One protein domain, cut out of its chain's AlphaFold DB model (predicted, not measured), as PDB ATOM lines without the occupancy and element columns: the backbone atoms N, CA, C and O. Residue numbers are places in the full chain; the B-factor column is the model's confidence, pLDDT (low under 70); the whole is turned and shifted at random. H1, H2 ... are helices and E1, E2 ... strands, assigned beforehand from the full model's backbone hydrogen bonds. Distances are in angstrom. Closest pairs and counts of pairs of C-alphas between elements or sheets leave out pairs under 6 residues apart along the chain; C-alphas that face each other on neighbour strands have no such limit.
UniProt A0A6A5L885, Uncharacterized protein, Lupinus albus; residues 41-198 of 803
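Overview. This is residues 41 to 198 of the 803 residues of an uncharacterized protein of Lupinus albus (UniProt A0A6A5L885). A twisted wall of four parallel strands, E2, E1, E3 and E4 in that order, stands between two pairs of helices, with H2 and H3 over one face and H4 and H5 over the other. Off one end of the strands H1 and H7 cross each other, with H7 meeting the sheet's helices at an end of H2, and residues 41 to 48 stick out beyond as a free tail. The printed part has 158 residues with seven named helices and four named strands, in the order H1 H2 E1 H3 E2 H4 E3 H5 E4 H6 H7; the class is mixed, helices and strands. The whole is compact, with a radius of gyration of the C-alphas of 15.5 A and spans of 48 by 34 by 28 A.

Along the chain. Begin with the sheet: find C-alpha 89 at (146.974, 174.302, 221.514), where E1, residues 89 to 93, begins. Next to it look for E2, residues 114 to 118, and E3, residues 134 to 140, the longest strand at 17.8 A; E4 is residues 165 to 169. On one face find H2, residues 72 to 83, 16.8 A long, and H3, residues 98 to 111, 19.4 A. On the opposite face are H4, residues 123 to 129, 10.0 A, and H5, residues 152 to 161, 14.0 A. Find C-alpha 48 at (177.512, 161.571, 238.112); from there H1 runs 20.1 A to residue 61. H6 is residues 180 to 183, and H7, residues 189 to 198, runs 15.0 A to C-alpha 198 at (183.395, 167.330, 221.853).

Arrangement. Start at the inner strands E1 and E3, parallel at 18 degrees, where N 91 and O 136 are 2.9 A apart, within hydrogen-bond range. The edge strand E2 is parallel to E1 at 25 degrees, with N 92 and O 116 at 2.8 A, and the edge strand E4 is parallel to E3 at 23 degrees, with N 137 and O 165 at 2.8 A. Three layers are there, helices on both faces of the sheet. H2 runs along the strands over E3 and E4 at a height of 10.1 A over the sheet; H3 is over E2 and E1, also at 10.1 A. With its residues 73 to 77 alone H2 touches H3, the closest C-alphas being those of Ser 77 and Leu 103 at 7.5 A, at a shallow tilt of 33 degrees, only just short of steep, the same way. On the opposite face H5 is over E3 and E4 at a height of 9.3 A, and it touches H4, with the C-alphas of Arg 127 and Leu 158 closest at 6.8 A. E1, H3, E2 and E3, H5, E4 are strand-helix-strand units, each a helix between two parallel neighbour strands; E2, H4, E3 is a split one, with E1 between its strands, and the three crossovers are right-handed. H6 only grazes the sheet, and touches H5, where the C-alphas of Asp 153 and His 183 are 5.5 A apart. Farther out H1 touches H7 with residues 53 to 57 alone, about perpendicular at 78 degrees, the closest C-alphas being those of Val 57 and Ala 192 at 5.2 A; H1 is apart from the four strands. H2 and H7 touch only at their ends, the closest C-alphas being those of Gly 72 and Asn 190 at 5.4 A. In H1, H2, H4 and H5 every O i to N i+4 pair is within hydrogen-bond range; in H3 8 of 10 are, in H7 2 of 6, with 2 of 7 O i to N i+3 pairs, and H6 is too short for an O i to N i+4 pair.

Size, cuts and confidence. Look for the C-alphas of Tyr 41 and Asp 124, the two farthest apart, at 51.7 A. The printed part has no cut. The link from E3 to H5, with 11 residues, is long, and residues 142 to 143 pair antiparallel with residues 148 to 149 in it. The mean pLDDT of the printed part is 81.1; residues under 70 include 174 to 177 and 184 to 198, and H7 has a mean of 46.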
ATOM      1  N   TYR A  41     172.871 157.076 244.708       74.19
ATOM      2  CA  TYR A  41     172.646 155.717 245.227       74.19
ATOM      3  C   TYR A  41     172.097 154.769 244.145       74.19
ATOM      4  O   TYR A  41     172.458 153.592 244.087       74.19
ATOM      5  N   TYR A  42     171.252 155.289 243.246       76.12
ATOM      6  CA  TYR A  42     170.621 154.531 242.169       76.12
ATOM      7  C   TYR A  42     170.571 155.360 240.885       76.12
ATOM      8  O   TYR A  42     169.940 156.414 240.829       76.12
ATOM      9  N   SER A  43     171.200 154.865 239.816       72.25
ATOM     10  CA  SER A  43     171.391 155.613 238.561       72.25
ATOM     11  C   SER A  43     170.086 155.968 237.836       72.25
ATOM     12  O   SER A  43     170.094 156.793 236.924       72.25
ATOM     13  N   ARG A  44     168.948 155.389 238.250       73.88
ATOM     14  CA  ARG A  44     167.618 155.803 237.783       73.88
ATOM     15  C   ARG A  44     167.336 157.270 238.129       73.88
ATOM     16  O   ARG A  44     166.804 157.989 237.289       73.88
ATOM     17  N   THR A  45     167.694 157.706 239.337       71.06
ATOM     18  CA  THR A  45     167.355 159.039 239.857       71.06
ATOM     19  C   THR A  45     168.466 160.051 239.608       71.06
ATOM     20  O   THR A  45     168.184 161.121 239.082       71.06
ATOM     21  N   ALA A  46     169.729 159.703 239.866       72.44
ATOM     22  CA  ALA A  46     170.889 160.581 239.668       72.44
ATOM     23  C   ALA A  46     172.122 159.779 239.234       72.44
ATOM     24  O   ALA A  46     172.373 158.697 239.764       72.44
ATOM     25  N   ASN A  47     172.923 160.309 238.307       79.12
ATOM     26  CA  ASN A  47     174.154 159.658 237.848       79.12
ATOM     27  C   ASN A  47     175.259 160.708 237.635       79.12
ATOM     28  O   ASN A  47     174.998 161.674 236.922       79.12
ATOM     29  N   PRO A  48     176.484 160.530 238.174       76.56
ATOM     30  CA  PRO A  48     177.512 161.571 238.112       76.56
ATOM     31  C   PRO A  48     177.910 161.980 236.688       76.56
ATOM     32  O   PRO A  48     178.149 163.157 236.430       76.56
ATOM     33  N   ASN A  49     177.943 161.039 235.734       73.44
ATOM     34  CA  ASN A  49     178.236 161.378 234.339       73.44
ATOM     35  C   ASN A  49     177.096 162.175 233.703       73.44
ATOM     36  O   ASN A  49     177.355 163.098 232.939       73.44
ATOM     37  N   ARG A  50     175.844 161.826 234.010       77.75
ATOM     38  CA  ARG A  50     174.657 162.504 233.477       77.75
ATOM     39  C   ARG A  50     174.473 163.900 234.076       77.75
ATOM     40  O   ARG A  50     174.192 164.840 233.341       77.75
ATOM     41  N   ASP A  51     174.652 164.034 235.384       78.75
ATOM     42  CA  ASP A  51     174.519 165.304 236.096       78.75
ATOM     43  C   ASP A  51     175.629 166.280 235.657       78.75
ATOM     44  O   ASP A  51     175.336 167.433 235.354       78.75
ATOM     45  N   GLY A  52     176.866 165.800 235.461       73.75
ATOM     46  CA  GLY A  52     177.951 166.627 234.918       73.75
ATOM     47  C   GLY A  52     177.681 167.158 233.500       73.75
ATOM     48  O   GLY A  52     178.041 168.291 233.185       73.75
ATOM     49  N   VAL A  53     177.004 166.378 232.644       69.06
ATOM     50  CA  VAL A  53     176.514 166.859 231.335       69.06
ATOM     51  C   VAL A  53     175.478 167.964 231.521       69.06
ATOM     52  O   VAL A  53     175.575 169.008 230.879       69.06
ATOM     53  N   ALA A  54     174.487 167.739 232.384       74.75
ATOM     54  CA  ALA A  54     173.413 168.695 232.618       74.75
ATOM     55  C   ALA A  54     173.934 170.050 233.131       74.75
ATOM     56  O   ALA A  54     173.501 171.102 232.659       74.75
ATOM     57  N   GLU A  55     174.886 170.034 234.063       75.81
ATOM     58  CA  GLU A  55     175.489 171.245 234.632       75.81
ATOM     59  C   GLU A  55     176.274 172.044 233.588       75.81
ATOM     60  O   GLU A  55     176.078 173.254 233.457       75.81
ATOM     61  N   ALA A  56     177.112 171.373 232.789       69.94
ATOM     62  CA  ALA A  56     177.898 172.027 231.743       69.94
ATOM     63  C   ALA A  56     177.014 172.769 230.733       69.94
ATOM     64  O   ALA A  56     177.387 173.815 230.208       69.94
ATOM     65  N   VAL A  57     175.833 172.234 230.461       72.06
ATOM     66  CA  VAL A  57     174.965 172.721 229.388       72.06
ATOM     67  C   VAL A  57     174.089 173.843 229.896       72.06
ATOM     68  O   VAL A  57     173.998 174.873 229.236       72.06
ATOM     69  N   SER A  58     173.573 173.701 231.114       77.38
ATOM     70  CA  SER A  58     172.938 174.807 231.833       77.38
ATOM     71  C   SER A  58     173.878 176.020 231.875       77.38
ATOM     72  O   SER A  58     173.463 177.130 231.560       77.38
ATOM     73  N   TYR A  59     175.176 175.806 232.124       75.12
ATOM     74  CA  TYR A  59     176.175 176.874 232.058       75.12
ATOM     75  C   TYR A  59     176.339 177.478 230.650       75.12
ATOM     76  O   TYR A  59     176.331 178.700 230.502       75.12
ATOM     77  N   LEU A  60     176.496 176.648 229.613       68.00
ATOM     78  CA  LEU A  60     176.754 177.109 228.239       68.00
ATOM     79  C   LEU A  60     175.593 177.891 227.643       68.00
ATOM     80  O   LEU A  60     175.813 178.845 226.903       68.00
ATOM     81  N   GLU A  61     174.380 177.483 227.974       72.75
ATOM     82  CA  GLU A  61     173.148 178.063 227.460       72.75
ATOM     83  C   GLU A  61     172.584 179.147 228.381       72.75
ATOM     84  O   GLU A  61     171.599 179.797 228.048       72.75
ATOM     85  N   LYS A  62     173.228 179.363 229.536       76.56
ATOM     86  CA  LYS A  62     172.747 180.226 230.622       76.56
ATOM     87  C   LYS A  62     171.339 179.848 231.107       76.56
ATOM     88  O   LYS A  62     170.537 180.717 231.441       76.56
ATOM     89  N   GLY A  63     171.053 178.551 231.144       75.62
ATOM     90  CA  GLY A  63     169.814 177.984 231.672       75.62
ATOM     91  C   GLY A  63     169.890 177.648 233.158       75.62
ATOM     92  O   GLY A  63     170.970 177.489 233.722       75.62
ATOM     93  N   GLU A  64     168.720 177.514 233.785       80.50
ATOM     94  CA  GLU A  64     168.584 177.154 235.202       80.50
ATOM     95  C   GLU A  64     169.000 175.700 235.474       80.50
ATOM     96  O   GLU A  64     169.757 175.428 236.406       80.50
ATOM     97  N   GLN A  65     168.528 174.762 234.647       79.81
ATOM     98  CA  GLN A  65     168.813 173.334 234.770       79.81
ATOM     99  C   GLN A  65     168.605 172.618 233.426       79.81
ATOM    100  O   GLN A  65     167.840 173.073 232.577       79.81
ATOM    101  N   SER A  66     169.253 171.464 233.246       79.44
ATOM    102  CA  SER A  66     169.114 170.605 232.065       79.44
ATOM    103  C   SER A  66     168.745 169.168 232.456       79.44
ATOM    104  O   SER A  66     169.224 168.651 233.467       79.44
ATOM    105  N   LEU A  67     167.930 168.491 231.639       79.50
ATOM    106  CA  LEU A  67     167.567 167.078 231.815       79.50
ATOM    107  C   LEU A  67     168.092 166.232 230.653       79.50
ATOM    108  O   LEU A  67     167.571 166.306 229.551       79.50
ATOM    109  N   VAL A  68     169.063 165.359 230.901       76.56
ATOM    110  CA  VAL A  68     169.661 164.527 229.843       76.56
ATOM    111  C   VAL A  68     168.797 163.298 229.539       76.56
ATOM    112  O   VAL A  68     168.541 162.475 230.423       76.56
ATOM    113  N   CYS A  69     168.406 163.146 228.272       75.81
ATOM    114  CA  CYS A  69     167.592 162.039 227.765       75.81
ATOM    115  C   CYS A  69     168.407 161.079 226.876       75.81
ATOM    116  O   CYS A  69     169.513 161.397 226.449       75.81
ATOM    117  N   ALA A  70     167.858 159.894 226.583       73.25
ATOM    118  CA  ALA A  70     168.536 158.870 225.775       73.25
ATOM    119  C   ALA A  70     168.529 159.147 224.254       73.25
ATOM    120  O   ALA A  70     169.265 158.499 223.514       73.25
ATOM    121  N   SER A  71     167.692 160.077 223.779       75.88
ATOM    122  CA  SER A  71     167.610 160.504 222.376       75.88
ATOM    123  C   SER A  71     166.984 161.901 222.256       75.88
ATOM    124  O   SER A  71     166.336 162.368 223.195       75.88
ATOM    125  N   GLY A  72     167.122 162.538 221.086       73.44
ATOM    126  CA  GLY A  72     166.445 163.806 220.776       73.44
ATOM    127  C   GLY A  72     164.922 163.696 220.879       73.44
ATOM    128  O   GLY A  72     164.298 164.477 221.584       73.44
ATOM    129  N   MET A  73     164.322 162.641 220.314       86.62
ATOM    130  CA  MET A  73     162.878 162.411 220.454       86.62
ATOM    131  C   MET A  73     162.446 162.146 221.898       86.62
ATOM    132  O   MET A  73     161.352 162.555 222.282       86.62
ATOM    133  N   ALA A  74     163.279 161.508 222.729       77.44
ATOM    134  CA  ALA A  74     162.990 161.374 224.157       77.44
ATOM    135  C   ALA A  74     162.995 162.742 224.857       77.44
ATOM    136  O   ALA A  74     162.151 162.983 225.716       77.44
ATOM    137  N   ALA A  75     163.886 163.652 224.462       77.81
ATOM    138  CA  ALA A  75     163.917 165.012 224.983       77.81
ATOM    139  C   ALA A  75     162.710 165.847 224.518       77.81
ATOM    140  O   ALA A  75     162.005 166.397 225.361       77.81
ATOM    141  N   ILE A  76     162.420 165.864 223.210       87.06
ATOM    142  CA  ILE A  76     161.273 166.574 222.614       87.06
ATOM    143  C   ILE A  76     159.965 166.080 223.235       87.06
ATOM    144  O   ILE A  76     159.167 166.876 223.724       87.06
ATOM    145  N   SER A  77     159.756 164.760 223.282       87.31
ATOM    146  CA  SER A  77     158.545 164.188 223.878       87.31
ATOM    147  C   SER A  77     158.436 164.481 225.371       87.31
ATOM    148  O   SER A  77     157.356 164.859 225.814       87.31
ATOM    149  N   THR A  78     159.526 164.386 226.140       86.06
ATOM    150  CA  THR A  78     159.518 164.730 227.573       86.06
ATOM    151  C   THR A  78     159.159 166.199 227.787       86.06
ATOM    152  O   THR A  78     158.280 166.494 228.594       86.06
ATOM    153  N   ALA A  79     159.781 167.115 227.039       86.62
ATOM    154  CA  ALA A  79     159.511 168.546 227.135       86.62
ATOM    155  C   ALA A  79     158.053 168.856 226.776       86.62
ATOM    156  O   ALA A  79     157.335 169.448 227.578       86.62
ATOM    157  N   VAL A  80     157.574 168.385 225.623       91.06
ATOM    158  CA  VAL A  80     156.218 168.689 225.154       91.06
ATOM    159  C   VAL A  80     155.159 168.062 226.064       91.06
ATOM    160  O   VAL A  80     154.268 168.773 226.520       91.06
ATOM    161  N   LEU A  81     155.281 166.774 226.410       88.44
ATOM    162  CA  LEU A  81     154.321 166.085 227.288       88.44
ATOM    163  C   LEU A  81     154.279 166.670 228.706       88.44
ATOM    164  O   LEU A  81     153.253 166.566 229.368       88.44
ATOM    165  N   SER A  82     155.369 167.283 229.178       87.56
ATOM    166  CA  SER A  82     155.396 167.948 230.488       87.56
ATOM    167  C   SER A  82     154.666 169.297 230.511       87.56
ATOM    168  O   SER A  82     154.303 169.782 231.581       87.56
ATOM    169  N   LEU A  83     154.453 169.904 229.340       89.88
ATOM    170  CA  LEU A  83     153.985 171.281 229.206       89.88
ATOM    171  C   LEU A  83     152.534 171.404 228.718       89.88
ATOM    172  O   LEU A  83     151.937 172.463 228.942       89.88
ATOM    173  N   VAL A  84     151.982 170.360 228.083       94.00
ATOM    174  CA  VAL A  84     150.627 170.356 227.499       94.00
ATOM    175  C   VAL A  84     149.676 169.371 228.176       94.00
ATOM    176  O   VAL A  84     150.080 168.336 228.704       94.00
ATOM    177  N   LYS A  85     148.378 169.665 228.099       94.19
ATOM    178  CA  LYS A  85     147.262 168.784 228.481       94.19
ATOM    179  C   LYS A  85     146.140 168.840 227.436       94.19
ATOM    180  O   LYS A  85     146.150 169.675 226.539       94.19
ATOM    181  N   ALA A  86     145.142 167.965 227.575       95.75
ATOM    182  CA  ALA A  86     143.953 167.984 226.723       95.75
ATOM    183  C   ALA A  86     143.271 169.370 226.730       95.75
ATOM    184  O   ALA A  86     143.027 169.935 227.799       95.75
ATOM    185  N   GLY A  87     142.951 169.888 225.543       94.56
ATOM    186  CA  GLY A  87     142.383 171.218 225.309       94.56
ATOM    187  C   GLY A  87     143.411 172.326 225.049       94.56
ATOM    188  O   GLY A  87     143.017 173.419 224.639       94.56
ATOM    189  N   ASP A  88     144.705 172.066 225.257       97.75
ATOM    190  CA  ASP A  88     145.765 173.015 224.911       97.75
ATOM    191  C   ASP A  88     146.033 173.017 223.398       97.75
ATOM    192  O   ASP A  88     145.816 172.019 222.707       97.75
ATOM    193  N   HIS A  89     146.565 174.133 222.904       98.00
ATOM    194  CA  HIS A  89     146.974 174.302 221.514       98.00
ATOM    195  C   HIS A  89     148.501 174.475 221.388       98.00
ATOM    196  O   HIS A  89     149.126 175.196 222.173       98.00
ATOM    197  N   ILE A  90     149.110 173.831 220.388       97.56
ATOM    198  CA  ILE A  90     150.508 174.019 219.980       97.56
ATOM    199  C   ILE A  90     150.534 174.714 218.617       97.56
ATOM    200  O   ILE A  90     149.996 174.198 217.636       97.56
ATOM    201  N   LEU A  91     151.219 175.857 218.541       97.38
ATOM    202  CA  LEU A  91     151.549 176.513 217.279       97.38
ATOM    203  C   LEU A  91     152.968 176.118 216.860       97.38
ATOM    204  O   LEU A  91     153.931 176.468 217.534       97.38
ATOM    205  N   ALA A  92     153.116 175.404 215.754       94.50
ATOM    206  CA  ALA A  92     154.401 174.921 215.268       94.50
ATOM    207  C   ALA A  92     154.793 175.584 213.939       94.50
ATOM    208  O   ALA A  92     153.935 175.906 213.112       94.50
ATOM    209  N   SER A  93     156.093 175.759 213.701       90.56
ATOM    210  CA  SER A  93     156.582 176.085 212.357       90.56
ATOM    211  C   SER A  93     156.221 174.954 211.385       90.56
ATOM    212  O   SER A  93     156.313 173.774 211.723       90.56
ATOM    213  N   ARG A  94     155.823 175.298 210.154       87.38
ATOM    214  CA  ARG A  94     155.561 174.328 209.070       87.38
ATOM    215  C   ARG A  94     156.815 173.577 208.603       87.38
ATOM    216  O   ARG A  94     156.705 172.629 207.832       87.38
ATOM    217  N   SER A  95     157.984 174.053 209.016       83.50
ATOM    218  CA  SER A  95     159.309 173.619 208.587       83.50
ATOM    219  C   SER A  95     160.055 173.163 209.847       83.50
ATOM    220  O   SER A  95     160.781 173.939 210.462       83.50
ATOM    221  N   ILE A  96     159.743 171.952 210.318       84.94
ATOM    222  CA  ILE A  96     160.347 171.325 211.506       84.94
ATOM    223  C   ILE A  96     160.597 169.832 211.260       84.94
ATOM    224  O   ILE A  96     160.110 169.258 210.283       84.94
ATOM    225  N   TYR A  97     161.329 169.195 212.170       82.12
ATOM    226  CA  TYR A  97     161.656 167.776 212.149       82.12
ATOM    227  C   TYR A  97     160.418 166.873 211.991       82.12
ATOM    228  O   TYR A  97     159.414 167.032 212.689       82.12
ATOM    229  N   GLY A  98     160.497 165.907 211.069       81.88
ATOM    230  CA  GLY A  98     159.356 165.082 210.654       81.88
ATOM    231  C   GLY A  98     158.786 164.230 211.786       81.88
ATOM    232  O   GLY A  98     157.578 164.188 211.998       81.88
ATOM    233  N   GLU A  99     159.642 163.630 212.602       84.75
ATOM    234  CA  GLU A  99     159.223 162.806 213.734       84.75
ATOM    235  C   GLU A  99     158.572 163.647 214.848       84.75
ATOM    236  O   GLU A  99     157.758 163.135 215.622       84.75
ATOM    237  N   THR A 100     158.855 164.953 214.909       88.19
ATOM    238  CA  THR A 100     158.112 165.889 215.766       88.19
ATOM    239  C   THR A 100     156.694 166.102 215.241       88.19
ATOM    240  O   THR A 100     155.748 166.087 216.028       88.19
ATOM    241  N   ILE A 101     156.520 166.215 213.917       89.69
ATOM    242  CA  ILE A 101     155.194 166.259 213.279       89.69
ATOM    243  C   ILE A 101     154.429 164.967 213.584       89.69
ATOM    244  O   ILE A 101     153.262 165.026 213.967       89.69
ATOM    245  N   GLU A 102     155.077 163.801 213.513       89.56
ATOM    246  CA  GLU A 102     154.442 162.530 213.879       89.56
ATOM    247  C   GLU A 102     154.013 162.486 215.351       89.56
ATOM    248  O   GLU A 102     152.902 162.046 215.654       89.56
ATOM    249  N   LEU A 103     154.856 162.955 216.278       92.00
ATOM    250  CA  LEU A 103     154.488 163.077 217.691       92.00
ATOM    251  C   LEU A 103     153.250 163.970 217.854       92.00
ATOM    252  O   LEU A 103     152.311 163.608 218.567       92.00
ATOM    253  N   PHE A 104     153.214 165.120 217.188       94.75
ATOM    254  CA  PHE A 104     152.101 166.060 217.300       94.75
ATOM    255  C   PHE A 104     150.814 165.484 216.698       94.75
ATOM    256  O   PHE A 104     149.772 165.455 217.359       94.75
ATOM    257  N   ASP A 105     150.890 164.950 215.483       93.12
ATOM    258  CA  ASP A 105     149.719 164.541 214.717       93.12
ATOM    259  C   ASP A 105     149.194 163.156 215.104       93.12
ATOM    260  O   ASP A 105     147.981 162.955 215.201       93.12
ATOM    261  N   ASN A 106     150.084 162.198 215.364       92.56
ATOM    262  CA  ASN A 106     149.698 160.807 215.597       92.56
ATOM    263  C   ASN A 106     149.557 160.457 217.077       92.56
ATOM    264  O   ASN A 106     148.955 159.420 217.389       92.56
ATOM    265  N   ILE A 107     150.107 161.273 217.981       93.88
ATOM    266  CA  ILE A 107     150.091 161.020 219.426       93.88
ATOM    267  C   ILE A 107     149.321 162.129 220.147       93.88
ATOM    268  O   ILE A 107     148.271 161.844 220.719       93.88
ATOM    269  N   LEU A 108     149.772 163.387 220.096       94.62
ATOM    270  CA  LEU A 108     149.179 164.460 220.910       94.62
ATOM    271  C   LEU A 108     147.733 164.797 220.526       94.62
ATOM    272  O   LEU A 108     146.899 164.960 221.419       94.62
ATOM    273  N   LYS A 109     147.384 164.783 219.233       93.62
ATOM    274  CA  LYS A 109     145.982 164.936 218.797       93.62
ATOM    275  C   LYS A 109     145.050 163.876 219.395       93.62
ATOM    276  O   LYS A 109     143.912 164.185 219.736       93.62
ATOM    277  N   LYS A 110     145.524 162.637 219.600       93.38
ATOM    278  CA  LYS A 110     144.732 161.575 220.259       93.38
ATOM    279  C   LYS A 110     144.497 161.851 221.745       93.38
ATOM    280  O   LYS A 110     143.516 161.364 222.297       93.38
ATOM    281  N   PHE A 111     145.373 162.634 222.373       93.38
ATOM    282  CA  PHE A 111     145.239 163.094 223.755       93.38
ATOM    283  C   PHE A 111     144.506 164.441 223.872       93.38
ATOM    284  O   PHE A 111     144.458 165.015 224.958       93.38
ATOM    285  N   GLY A 112     143.899 164.929 222.784       94.06
ATOM    286  CA  GLY A 112     143.066 166.130 222.784       94.06
ATOM    287  C   GLY A 112     143.840 167.446 222.739       94.06
ATOM    288  O   GLY A 112     143.293 168.458 223.158       94.06
ATOM    289  N   VAL A 113     145.094 167.444 222.275       97.50
ATOM    290  CA  VAL A 113     145.880 168.667 222.031       97.50
ATOM    291  C   VAL A 113     145.674 169.119 220.583       97.50
ATOM    292  O   VAL A 113     145.790 168.317 219.654       97.50
ATOM    293  N   GLU A 114     145.377 170.398 220.379       96.75
ATOM    294  CA  GLU A 114     145.201 171.000 219.055       96.75
ATOM    295  C   GLU A 114     146.547 171.457 218.486       96.75
ATOM    296  O   GLU A 114     147.384 171.974 219.219       96.75
ATOM    297  N   ILE A 115     146.766 171.300 217.177       97.38
ATOM    298  CA  ILE A 115     148.040 171.646 216.530       97.38
ATOM    299  C   ILE A 115     147.773 172.500 215.289       97.38
ATOM    300  O   ILE A 115     147.036 172.061 214.400       97.38
ATOM    301  N   THR A 116     148.417 173.664 215.196       96.88
ATOM    302  CA  THR A 116     148.438 174.510 213.991       96.88
ATOM    303  C   THR A 116     149.866 174.646 213.479       96.88
ATOM    304  O   THR A 116     150.766 174.962 214.249       96.88
ATOM    305  N   TYR A 117     150.066 174.450 212.174       94.38
ATOM    306  CA  TYR A 117     151.345 174.701 211.507       94.38
ATOM    307  C   TYR A 117     151.280 176.017 210.728       94.38
ATOM    308  O   TYR A 117     150.357 176.209 209.936       94.38
ATOM    309  N   SER A 118     152.251 176.909 210.929       92.38
ATOM    310  CA  SER A 118     152.299 178.235 210.292       92.38
ATOM    311  C   SER A 118     153.663 178.515 209.663       92.38
ATOM    312  O   SER A 118     154.664 177.894 210.018       92.38
ATOM    313  N   ASP A 119     153.719 179.456 208.722       89.62
ATOM    314  CA  ASP A 119     154.993 179.960 208.209       89.62
ATOM    315  C   ASP A 119     155.628 180.904 209.234       89.62
ATOM    316  O   ASP A 119     155.031 181.909 209.598       89.62
ATOM    317  N   PHE A 120     156.816 180.565 209.733       89.88
ATOM    318  CA  PHE A 120     157.519 181.364 210.743       89.88
ATOM    319  C   PHE A 120     158.523 182.348 210.125       89.88
ATOM    320  O   PHE A 120     159.134 183.141 210.841       89.88
ATOM    321  N   THR A 121     158.680 182.337 208.797       85.44
ATOM    322  CA  THR A 121     159.411 183.384 208.068       85.44
ATOM    323  C   THR A 121     158.563 184.646 207.872       85.44
ATOM    324  O   THR A 121     159.112 185.723 207.643       85.44
ATOM    325  N   ASP A 122     157.240 184.519 208.020       89.44
ATOM    326  CA  ASP A 122     156.269 185.608 208.014       89.44
ATOM    327  C   ASP A 122     155.656 185.787 209.412       89.44
ATOM    328  O   ASP A 122     154.802 185.021 209.859       89.44
ATOM    329  N   ILE A 123     156.086 186.837 210.113       90.00
ATOM    330  CA  ILE A 123     155.667 187.096 211.494       90.00
ATOM    331  C   ILE A 123     154.161 187.382 211.623       90.00
ATOM    332  O   ILE A 123     153.563 187.105 212.668       90.00
ATOM    333  N   ASP A 124     153.518 187.891 210.567       89.50
ATOM    334  CA  ASP A 124     152.074 188.127 210.567       89.50
ATOM    335  C   ASP A 124     151.287 186.814 210.528       89.50
ATOM    336  O   ASP A 124     150.249 186.700 211.188       89.50
ATOM    337  N   SER A 125     151.820 185.799 209.846       91.19
ATOM    338  CA  SER A 125     151.278 184.439 209.846       91.19
ATOM    339  C   SER A 125     151.267 183.850 211.263       91.19
ATOM    340  O   SER A 125     150.231 183.378 211.736       91.19
ATOM    341  N   VAL A 126     152.377 183.995 212.002       92.75
ATOM    342  CA  VAL A 126     152.493 183.564 213.411       92.75
ATOM    343  C   VAL A 126     151.466 184.275 214.293       92.75
ATOM    344  O   VAL A 126     150.769 183.635 215.081       92.75
ATOM    345  N   ARG A 127     151.315 185.595 214.132       92.62
ATOM    346  CA  ARG A 127     150.338 186.401 214.879       92.62
ATOM    347  C   ARG A 127     148.898 185.949 214.636       92.62
ATOM    348  O   ARG A 127     148.109 185.932 215.576       92.62
ATOM    349  N   MET A 128     148.549 185.603 213.397       92.50
ATOM    350  CA  MET A 128     147.204 185.138 213.034       92.50
ATOM    351  C   MET A 128     146.905 183.718 213.523       92.50
ATOM    352  O   MET A 128     145.740 183.388 213.734       92.50
ATOM    353  N   ALA A 129     147.933 182.889 213.699       94.62
ATOM    354  CA  ALA A 129     147.798 181.494 214.105       94.62
ATOM    355  C   ALA A 129     147.803 181.279 215.635       94.62
ATOM    356  O   ALA A 129     147.530 180.171 216.103       94.62
ATOM    357  N   LEU A 130     148.100 182.316 216.429       95.31
ATOM    358  CA  LEU A 130     147.997 182.272 217.891       95.31
ATOM    359  C   LEU A 130     146.529 182.214 218.344       95.31
ATOM    360  O   LEU A 130     145.683 182.965 217.866       95.31
ATOM    361  N   GLN A 131     146.244 181.346 219.315       94.00
ATOM    362  CA  GLN A 131     144.918 181.124 219.885       94.00
ATOM    363  C   GLN A 131     144.932 181.377 221.402       94.00
ATOM    364  O   GLN A 131     145.989 181.273 222.027       94.00
ATOM    365  N   PRO A 132     143.778 181.665 222.038       93.06
ATOM    366  CA  PRO A 132     143.712 181.892 223.486       93.06
ATOM    367  C   PRO A 132     144.171 180.700 224.341       93.06
ATOM    368  O   PRO A 132     144.591 180.891 225.477       93.06
ATOM    369  N   ASN A 133     144.078 179.478 223.811       95.94
ATOM    370  CA  ASN A 133     144.559 178.245 224.440       95.94
ATOM    371  C   ASN A 133     145.963 177.828 223.958       95.94
ATOM    372  O   ASN A 133     146.394 176.720 224.288       95.94
ATOM    373  N   THR A 134     146.692 178.660 223.189       97.38
ATOM    374  CA  THR A 134     148.069 178.332 222.784       97.38
ATOM    375  C   THR A 134     148.953 178.221 224.019       97.38
ATOM    376  O   THR A 134     149.224 179.205 224.704       97.38
ATOM    377  N   ARG A 135     149.446 177.012 224.279       95.88
ATOM    378  CA  ARG A 135     150.330 176.714 225.402       95.88
ATOM    379  C   ARG A 135     151.797 176.764 225.005       95.88
ATOM    380  O   ARG A 135     152.620 177.239 225.788       95.88
ATOM    381  N   ILE A 136     152.115 176.278 223.805       95.62
ATOM    382  CA  ILE A 136     153.483 176.205 223.285       95.62
ATOM    383  C   ILE A 136     153.536 176.738 221.855       95.62
ATOM    384  O   ILE A 136     152.680 176.414 221.031       95.62
ATOM    385  N   VAL A 137     154.584 177.504 221.566       96.44
ATOM    386  CA  VAL A 137     155.066 177.795 220.218       96.44
ATOM    387  C   VAL A 137     156.341 176.979 219.976       96.44
ATOM    388  O   VAL A 137     157.320 177.150 220.702       96.44
ATOM    389  N   TYR A 138     156.329 176.064 219.004       94.12
ATOM    390  CA  TYR A 138     157.446 175.155 218.707       94.12
ATOM    391  C   TYR A 138     158.145 175.535 217.397       94.12
ATOM    392  O   TYR A 138     157.495 175.657 216.356       94.12
ATOM    393  N   THR A 139     159.470 175.684 217.422       90.94
ATOM    394  CA  THR A 139     160.254 176.033 216.228       90.94
ATOM    395  C   THR A 139     161.678 175.487 216.261       90.94
ATOM    396  O   THR A 139     162.185 175.103 217.310       90.94
ATOM    397  N   GLU A 140     162.340 175.513 215.108       86.56
ATOM    398  CA  GLU A 140     163.793 175.394 214.972       86.56
ATOM    399  C   GLU A 140     164.402 176.782 214.703       86.56
ATOM    400  O   GLU A 140     163.713 177.664 214.183       86.56
ATOM    401  N   ILE A 141     165.685 176.990 215.033       80.88
ATOM    402  CA  ILE A 141     166.416 178.214 214.630       80.88
ATOM    403  C   ILE A 141     166.719 178.194 213.126       80.88
ATOM    404  O   ILE A 141     166.546 179.196 212.430       80.88
ATOM    405  N   ILE A 142     167.185 177.042 212.637       79.69
ATOM    406  CA  ILE A 142     167.388 176.753 211.217       79.69
ATOM    407  C   ILE A 142     166.540 175.531 210.900       79.69
ATOM    408  O   ILE A 142     166.910 174.416 211.260       79.69
ATOM    409  N   ALA A 143     165.426 175.760 210.219       73.50
ATOM    410  CA  ALA A 143     164.425 174.750 209.935       73.50
ATOM    411  C   ALA A 143     164.881 173.739 208.874       73.50
ATOM    412  O   ALA A 143     165.194 174.084 207.730       73.50
ATOM    413  N   ASN A 144     164.864 172.459 209.225       65.31
ATOM    414  CA  ASN A 144     164.970 171.345 208.284       65.31
ATOM    415  C   ASN A 144     163.654 171.151 207.487       65.31
ATOM    416  O   ASN A 144     162.591 171.195 208.096       65.31
ATOM    417  N   PRO A 145     163.672 170.850 206.165       58.72
ATOM    418  CA  PRO A 145     164.821 170.701 205.260       58.72
ATOM    419  C   PRO A 145     165.162 171.948 204.452       58.72
ATOM    420  O   PRO A 145     166.149 171.919 203.713       58.72
ATOM    421  N   LEU A 146     164.358 173.004 204.563       73.75
ATOM    422  CA  LEU A 146     164.443 174.180 203.697       73.75
ATOM    423  C   LEU A 146     165.535 175.170 204.118       73.75
ATOM    424  O   LEU A 146     165.872 176.058 203.340       73.75
ATOM    425  N   ILE A 147     166.136 174.972 205.295       75.44
ATOM    426  CA  ILE A 147     167.167 175.839 205.887       75.44
ATOM    427  C   ILE A 147     166.623 177.272 206.047       75.44
ATOM    428  O   ILE A 147     167.339 178.262 205.906       75.44
ATOM    429  N   GLU A 148     165.321 177.378 206.331       82.06
ATOM    430  CA  GLU A 148     164.658 178.645 206.635       82.06
ATOM    431  C   GLU A 148     165.120 179.123 208.016       82.06
ATOM    432  O   GLU A 148     165.225 178.338 208.962       82.06
ATOM    433  N   VAL A 149     165.419 180.415 208.129       85.62
ATOM    434  CA  VAL A 149     165.853 181.027 209.387       85.62
ATOM    435  C   VAL A 149     164.664 181.726 210.035       85.62
ATOM    436  O   VAL A 149     164.011 182.552 209.390       85.62
ATOM    437  N   VAL A 150     164.405 181.413 211.305       86.94
ATOM    438  CA  VAL A 150     163.295 181.980 212.085       86.94
ATOM    439  C   VAL A 150     163.781 183.160 212.931       86.94
ATOM    440  O   VAL A 150     164.810 183.071 213.603       86.94
ATOM    441  N   ASP A 151     163.037 184.271 212.919       89.31
ATOM    442  CA  ASP A 151     163.285 185.421 213.804       89.31
ATOM    443  C   ASP A 151     162.762 185.107 215.216       89.31
ATOM    444  O   ASP A 151     161.614 185.394 215.564       89.31
ATOM    445  N   ILE A 152     163.601 184.430 216.005       88.81
ATOM    446  CA  ILE A 152     163.215 183.897 217.315       88.81
ATOM    447  C   ILE A 152     162.810 184.991 218.308       88.81
ATOM    448  O   ILE A 152     161.875 184.776 219.075       88.81
ATOM    449  N   ASP A 153     163.432 186.173 218.246       87.62
ATOM    450  CA  ASP A 153     163.097 187.303 219.119       87.62
ATOM    451  C   ASP A 153     161.650 187.756 218.871       87.62
ATOM    452  O   ASP A 153     160.859 187.906 219.806       87.62
ATOM    453  N   ALA A 154     161.274 187.910 217.596       89.62
ATOM    454  CA  ALA A 154     159.928 188.321 217.208       89.62
ATOM    455  C   ALA A 154     158.874 187.255 217.558       89.62
ATOM    456  O   ALA A 154     157.795 187.579 218.064       89.62
ATOM    457  N   VAL A 155     159.188 185.976 217.324       91.88
ATOM    458  CA  VAL A 155     158.306 184.853 217.675       91.88
ATOM    459  C   VAL A 155     158.116 184.767 219.190       91.88
ATOM    460  O   VAL A 155     156.980 184.623 219.647       91.88
ATOM    461  N   ALA A 156     159.186 184.905 219.973       91.69
ATOM    462  CA  ALA A 156     159.112 184.864 221.428       91.69
ATOM    463  C   ALA A 156     158.338 186.045 222.008       91.69
ATOM    464  O   ALA A 156     157.520 185.862 222.909       91.69
ATOM    465  N   GLU A 157     158.512 187.245 221.455       91.62
ATOM    466  CA  GLU A 157     157.738 188.414 221.868       91.62
ATOM    467  C   GLU A 157     156.228 188.222 221.624       91.62
ATOM    468  O   GLU A 157     155.410 188.601 222.467       91.62
ATOM    469  N   LEU A 158     155.834 187.624 220.494       92.50
ATOM    470  CA  LEU A 158     154.429 187.307 220.208       92.50
ATOM    471  C   LEU A 158     153.888 186.184 221.098       92.50
ATOM    472  O   LEU A 158     152.797 186.319 221.657       92.50
ATOM    473  N   ALA A 159     154.648 185.100 221.259       92.50
ATOM    474  CA  ALA A 159     154.266 183.949 222.070       92.50
ATOM    475  C   ALA A 159     154.046 184.341 223.537       92.50
ATOM    476  O   ALA A 159     152.984 184.069 224.099       92.50
ATOM    477  N   HIS A 160     154.998 185.064 224.135       92.94
ATOM    478  CA  HIS A 160     154.902 185.504 225.526       92.94
ATOM    479  C   HIS A 160     153.757 186.498 225.745       92.94
ATOM    480  O   HIS A 160     153.081 186.426 226.771       92.94
ATOM    481  N   ARG A 161     153.467 187.379 224.774       89.62
ATOM    482  CA  ARG A 161     152.279 188.252 224.829       89.62
ATOM    483  C   ARG A 161     150.964 187.473 224.823       89.62
ATOM    484  O   ARG A 161     150.000 187.928 225.432       89.62
ATOM    485  N   ALA A 162     150.933 186.308 224.182       88.69
ATOM    486  CA  ALA A 162     149.797 185.390 224.201       88.69
ATOM    487  C   ALA A 162     149.793 184.435 225.414       88.69
ATOM    488  O   ALA A 162     148.887 183.619 225.537       88.69
ATOM    489  N   GLY A 163     150.779 184.525 226.319       90.12
ATOM    490  CA  GLY A 163     150.911 183.633 227.476       90.12
ATOM    491  C   GLY A 163     151.442 182.229 227.149       90.12
ATOM    492  O   GLY A 163     151.376 181.342 228.004       90.12
ATOM    493  N   ALA A 164     151.967 182.022 225.939       93.62
ATOM    494  CA  ALA A 164     152.542 180.762 225.481       93.62
ATOM    495  C   ALA A 164     154.049 180.686 225.770       93.62
ATOM    496  O   ALA A 164     154.742 181.702 225.772       93.62
ATOM    497  N   LEU A 165     154.564 179.471 225.974       92.81
ATOM    498  CA  LEU A 165     156.001 179.200 226.079       92.81
ATOM    499  C   LEU A 165     156.605 178.949 224.696       92.81
ATOM    500  O   LEU A 165     155.939 178.382 223.833       92.81
ATOM    501  N   VAL A 166     157.877 179.293 224.498       92.12
ATOM    502  CA  VAL A 166     158.602 178.978 223.258       92.12
ATOM    503  C   VAL A 166     159.535 177.797 223.482       92.12
ATOM    504  O   VAL A 166     160.415 177.846 224.344       92.12
ATOM    505  N   VAL A 167     159.369 176.744 222.687       90.25
ATOM    506  CA  VAL A 167     160.248 175.569 222.677       90.25
ATOM    507  C   VAL A 167     161.060 175.592 221.389       90.25
ATOM    508  O   VAL A 167     160.487 175.616 220.297       90.25
ATOM    509  N   VAL A 168     162.389 175.607 221.526       87.88
ATOM    510  CA  VAL A 168     163.306 175.733 220.391       87.88
ATOM    511  C   VAL A 168     164.157 174.482 220.249       87.88
ATOM    512  O   VAL A 168     165.007 174.188 221.087       87.88
ATOM    513  N   ASP A 169     163.987 173.791 219.131       84.62
ATOM    514  CA  ASP A 169     164.874 172.715 218.711       84.62
ATOM    515  C   ASP A 169     166.081 173.304 217.963       84.62
ATOM    516  O   ASP A 169     165.994 173.767 216.824       84.62
ATOM    517  N   SER A 170     167.226 173.353 218.643       77.75
ATOM    518  CA  SER A 170     168.460 173.976 218.137       77.75
ATOM    519  C   SER A 170     169.466 172.966 217.588       77.75
ATOM    520  O   SER A 170     170.676 173.146 217.722       77.75
ATOM    521  N   THR A 171     168.979 171.914 216.924       72.56
ATOM    522  CA  THR A 171     169.799 170.800 216.414       72.56
ATOM    523  C   THR A 171     171.035 171.238 215.604       72.56
ATOM    524  O   THR A 171     172.117 170.672 215.774       72.56
ATOM    525  N   PHE A 172     170.923 172.248 214.729       67.19
ATOM    526  CA  PHE A 172     172.048 172.712 213.891       67.19
ATOM    527  C   PHE A 172     172.843 173.881 214.475       67.19
ATOM    528  O   PHE A 172     173.886 174.260 213.933       67.19
ATOM    529  N   THR A 173     172.355 174.478 215.557       70.06
ATOM    530  CA  THR A 173     172.836 175.756 216.073       70.06
ATOM    531  C   THR A 173     173.267 175.595 217.517       70.06
ATOM    532  O   THR A 173     172.512 175.856 218.444       70.06
ATOM    533  N   THR A 174     174.516 175.158 217.696       67.38
ATOM    534  CA  THR A 174     175.127 175.015 219.026       67.38
ATOM    535  C   THR A 174     175.089 176.343 219.809       67.38
ATOM    536  O   THR A 174     175.125 177.396 219.163       67.38
ATOM    537  N   PRO A 175     175.212 176.316 221.154       66.44
ATOM    538  CA  PRO A 175     175.291 177.506 222.024       66.44
ATOM    539  C   PRO A 175     176.382 178.525 221.651       66.44
ATOM    540  O   PRO A 175     176.441 179.630 222.188       66.44
ATOM    541  N   PHE A 176     177.310 178.144 220.770       65.00
ATOM    542  CA  PHE A 176     178.313 179.039 220.204       65.00
ATOM    543  C   PHE A 176     177.748 179.963 219.112       65.00
ATOM    544  O   PHE A 176     178.149 181.122 219.023       65.00
ATOM    545  N   ALA A 177     176.847 179.451 218.269       65.56
ATOM    546  CA  ALA A 177     176.254 180.196 217.162       65.56
ATOM    547  C   ALA A 177     175.127 181.115 217.651       65.56
ATOM    548  O   ALA A 177     175.060 182.272 217.243       65.56
ATOM    549  N   ILE A 178     174.281 180.598 218.541       72.12
ATOM    550  CA  ILE A 178     173.187 181.317 219.198       72.12
ATOM    551  C   ILE A 178     172.822 180.573 220.489       72.12
ATOM    552  O   ILE A 178     172.961 179.352 220.545       72.12
ATOM    553  N   ARG A 179     172.371 181.299 221.516       75.69
ATOM    554  CA  ARG A 179     171.853 180.737 222.775       75.69
ATOM    555  C   ARG A 179     170.366 181.059 222.889       75.69
ATOM    556  O   ARG A 179     170.044 182.168 223.314       75.69
ATOM    557  N   PRO A 180     169.454 180.150 222.502       71.62
ATOM    558  CA  PRO A 180     168.021 180.443 222.420       71.62
ATOM    559  C   PRO A 180     167.414 181.033 223.701       71.62
ATOM    560  O   PRO A 180     166.534 181.885 223.611       71.62
ATOM    561  N   LEU A 181     167.917 180.649 224.881       73.25
ATOM    562  CA  LEU A 181     167.463 181.178 226.176       73.25
ATOM    563  C   LEU A 181     167.682 182.685 226.337       73.25
ATOM    564  O   LEU A 181     166.853 183.359 226.946       73.25
ATOM    565  N   GLU A 182     168.744 183.243 225.756       77.62
ATOM    566  CA  GLU A 182     168.976 184.695 225.770       77.62
ATOM    567  C   GLU A 182     167.986 185.455 224.872       77.62
ATOM    568  O   GLU A 182     167.813 186.661 225.039       77.62
ATOM    569  N   HIS A 183     167.315 184.739 223.966       72.62
ATOM    570  CA  HIS A 183     166.334 185.240 223.001       72.62
ATOM    571  C   HIS A 183     164.888 184.831 223.356       72.62
ATOM    572  O   HIS A 183     163.971 184.969 222.551       72.62
ATOM    573  N   GLY A 184     164.666 184.307 224.570       58.50
ATOM    574  CA  GLY A 184     163.339 183.925 225.065       58.50
ATOM    575  C   GLY A 184     162.862 182.509 224.706       58.50
ATOM    576  O   GLY A 184     161.690 182.216 224.925       58.50
ATOM    577  N   GLY A 185     163.718 181.624 224.183       51.41
ATOM    578  CA  GLY A 185     163.396 180.216 223.883       51.41
ATOM    579  C   GLY A 185     163.866 179.217 224.952       51.41
ATOM    580  O   GLY A 185     164.886 179.445 225.583       51.41
ATOM    581  N   CYS A 186     163.176 178.087 225.153       50.88
ATOM    582  CA  CYS A 186     163.589 177.017 226.085       50.88
ATOM    583  C   CYS A 186     164.482 175.936 225.423       50.88
ATOM    584  O   CYS A 186     164.395 175.722 224.216       50.88
ATOM    585  N   LEU A 187     165.312 175.254 226.230       47.00
ATOM    586  CA  LEU A 187     166.505 174.464 225.854       47.00
ATOM    587  C   LEU A 187     166.296 173.070 225.202       47.00
ATOM    588  O   LEU A 187     165.391 172.341 225.601       47.00
ATOM    589  N   ASP A 188     167.248 172.643 224.344       53.41
ATOM    590  CA  ASP A 188     167.467 171.259 223.861       53.41
ATOM    591  C   ASP A 188     168.499 170.447 224.707       53.41
ATOM    592  O   ASP A 188     169.681 170.799 224.792       53.41
ATOM    593  N   PRO A 189     168.108 169.293 225.279       41.09
ATOM    594  CA  PRO A 189     168.999 168.378 225.996       41.09
ATOM    595  C   PRO A 189     169.894 167.430 225.176       41.09
ATOM    596  O   PRO A 189     170.758 166.769 225.759       41.09
ATOM    597  N   ASN A 190     169.711 167.282 223.863       46.94
ATOM    598  CA  ASN A 190     170.556 166.395 223.046       46.94
ATOM    599  C   ASN A 190     171.884 167.079 222.671       46.94
ATOM    600  O   ASN A 190     172.962 166.480 222.766       46.94
ATOM    601  N   SER A 191     171.816 168.378 222.374       47.94
ATOM    602  CA  SER A 191     172.960 169.287 222.254       47.94
ATOM    603  C   SER A 191     173.822 169.227 223.508       47.94
ATOM    604  O   SER A 191     175.046 169.146 223.426       47.94
ATOM    605  N   ALA A 192     173.176 169.120 224.669       44.50
ATOM    606  CA  ALA A 192     173.823 169.027 225.963       44.50
ATOM    607  C   ALA A 192     174.831 167.860 226.063       44.50
ATOM    608  O   ALA A 192     176.009 168.011 226.405       44.50
ATOM    609  N   TRP A 193     174.351 166.666 225.718       45.34
ATOM    610  CA  TRP A 193     175.081 165.405 225.816       45.34
ATOM    611  C   TRP A 193     176.142 165.237 224.725       45.34
ATOM    612  O   TRP A 193     177.253 164.775 225.005       45.34
ATOM    613  N   LEU A 194     175.845 165.677 223.500       48.44
ATOM    614  CA  LEU A 194     176.794 165.667 222.384       48.44
ATOM    615  C   LEU A 194     177.942 166.667 222.596       48.44
ATOM    616  O   LEU A 194     179.082 166.392 222.206       48.44
ATOM    617  N   MET A 195     177.682 167.795 223.268       48.59
ATOM    618  CA  MET A 195     178.701 168.797 223.578       48.59
ATOM    619  C   MET A 195     179.753 168.283 224.565       48.59
ATOM    620  O   MET A 195     180.934 168.495 224.309       48.59
ATOM    621  N   LEU A 196     179.414 167.546 225.631       44.66
ATOM    622  CA  LEU A 196     180.387 167.199 226.688       44.66
ATOM    623  C   LEU A 196     181.643 166.456 226.175       44.66
ATOM    624  O   LEU A 196     182.761 166.714 226.622       44.66
ATOM    625  N   ARG A 197     181.493 165.561 225.190       45.75
ATOM    626  CA  ARG A 197     182.619 164.807 224.599       45.75
ATOM    627  C   ARG A 197     183.437 165.597 223.585       45.75
ATOM    628  O   ARG A 197     184.545 165.193 223.235       45.75
ATOM    629  N   SER A 198     182.874 166.667 223.046       51.50
ATOM    630  CA  SER A 198     183.395 167.330 221.853       51.50
ATOM    631  C   SER A 198     183.675 168.820 222.085       51.50
ATOM    632  O   SER A 198     184.354 169.441 221.267       51.50
TER     633      SER A 198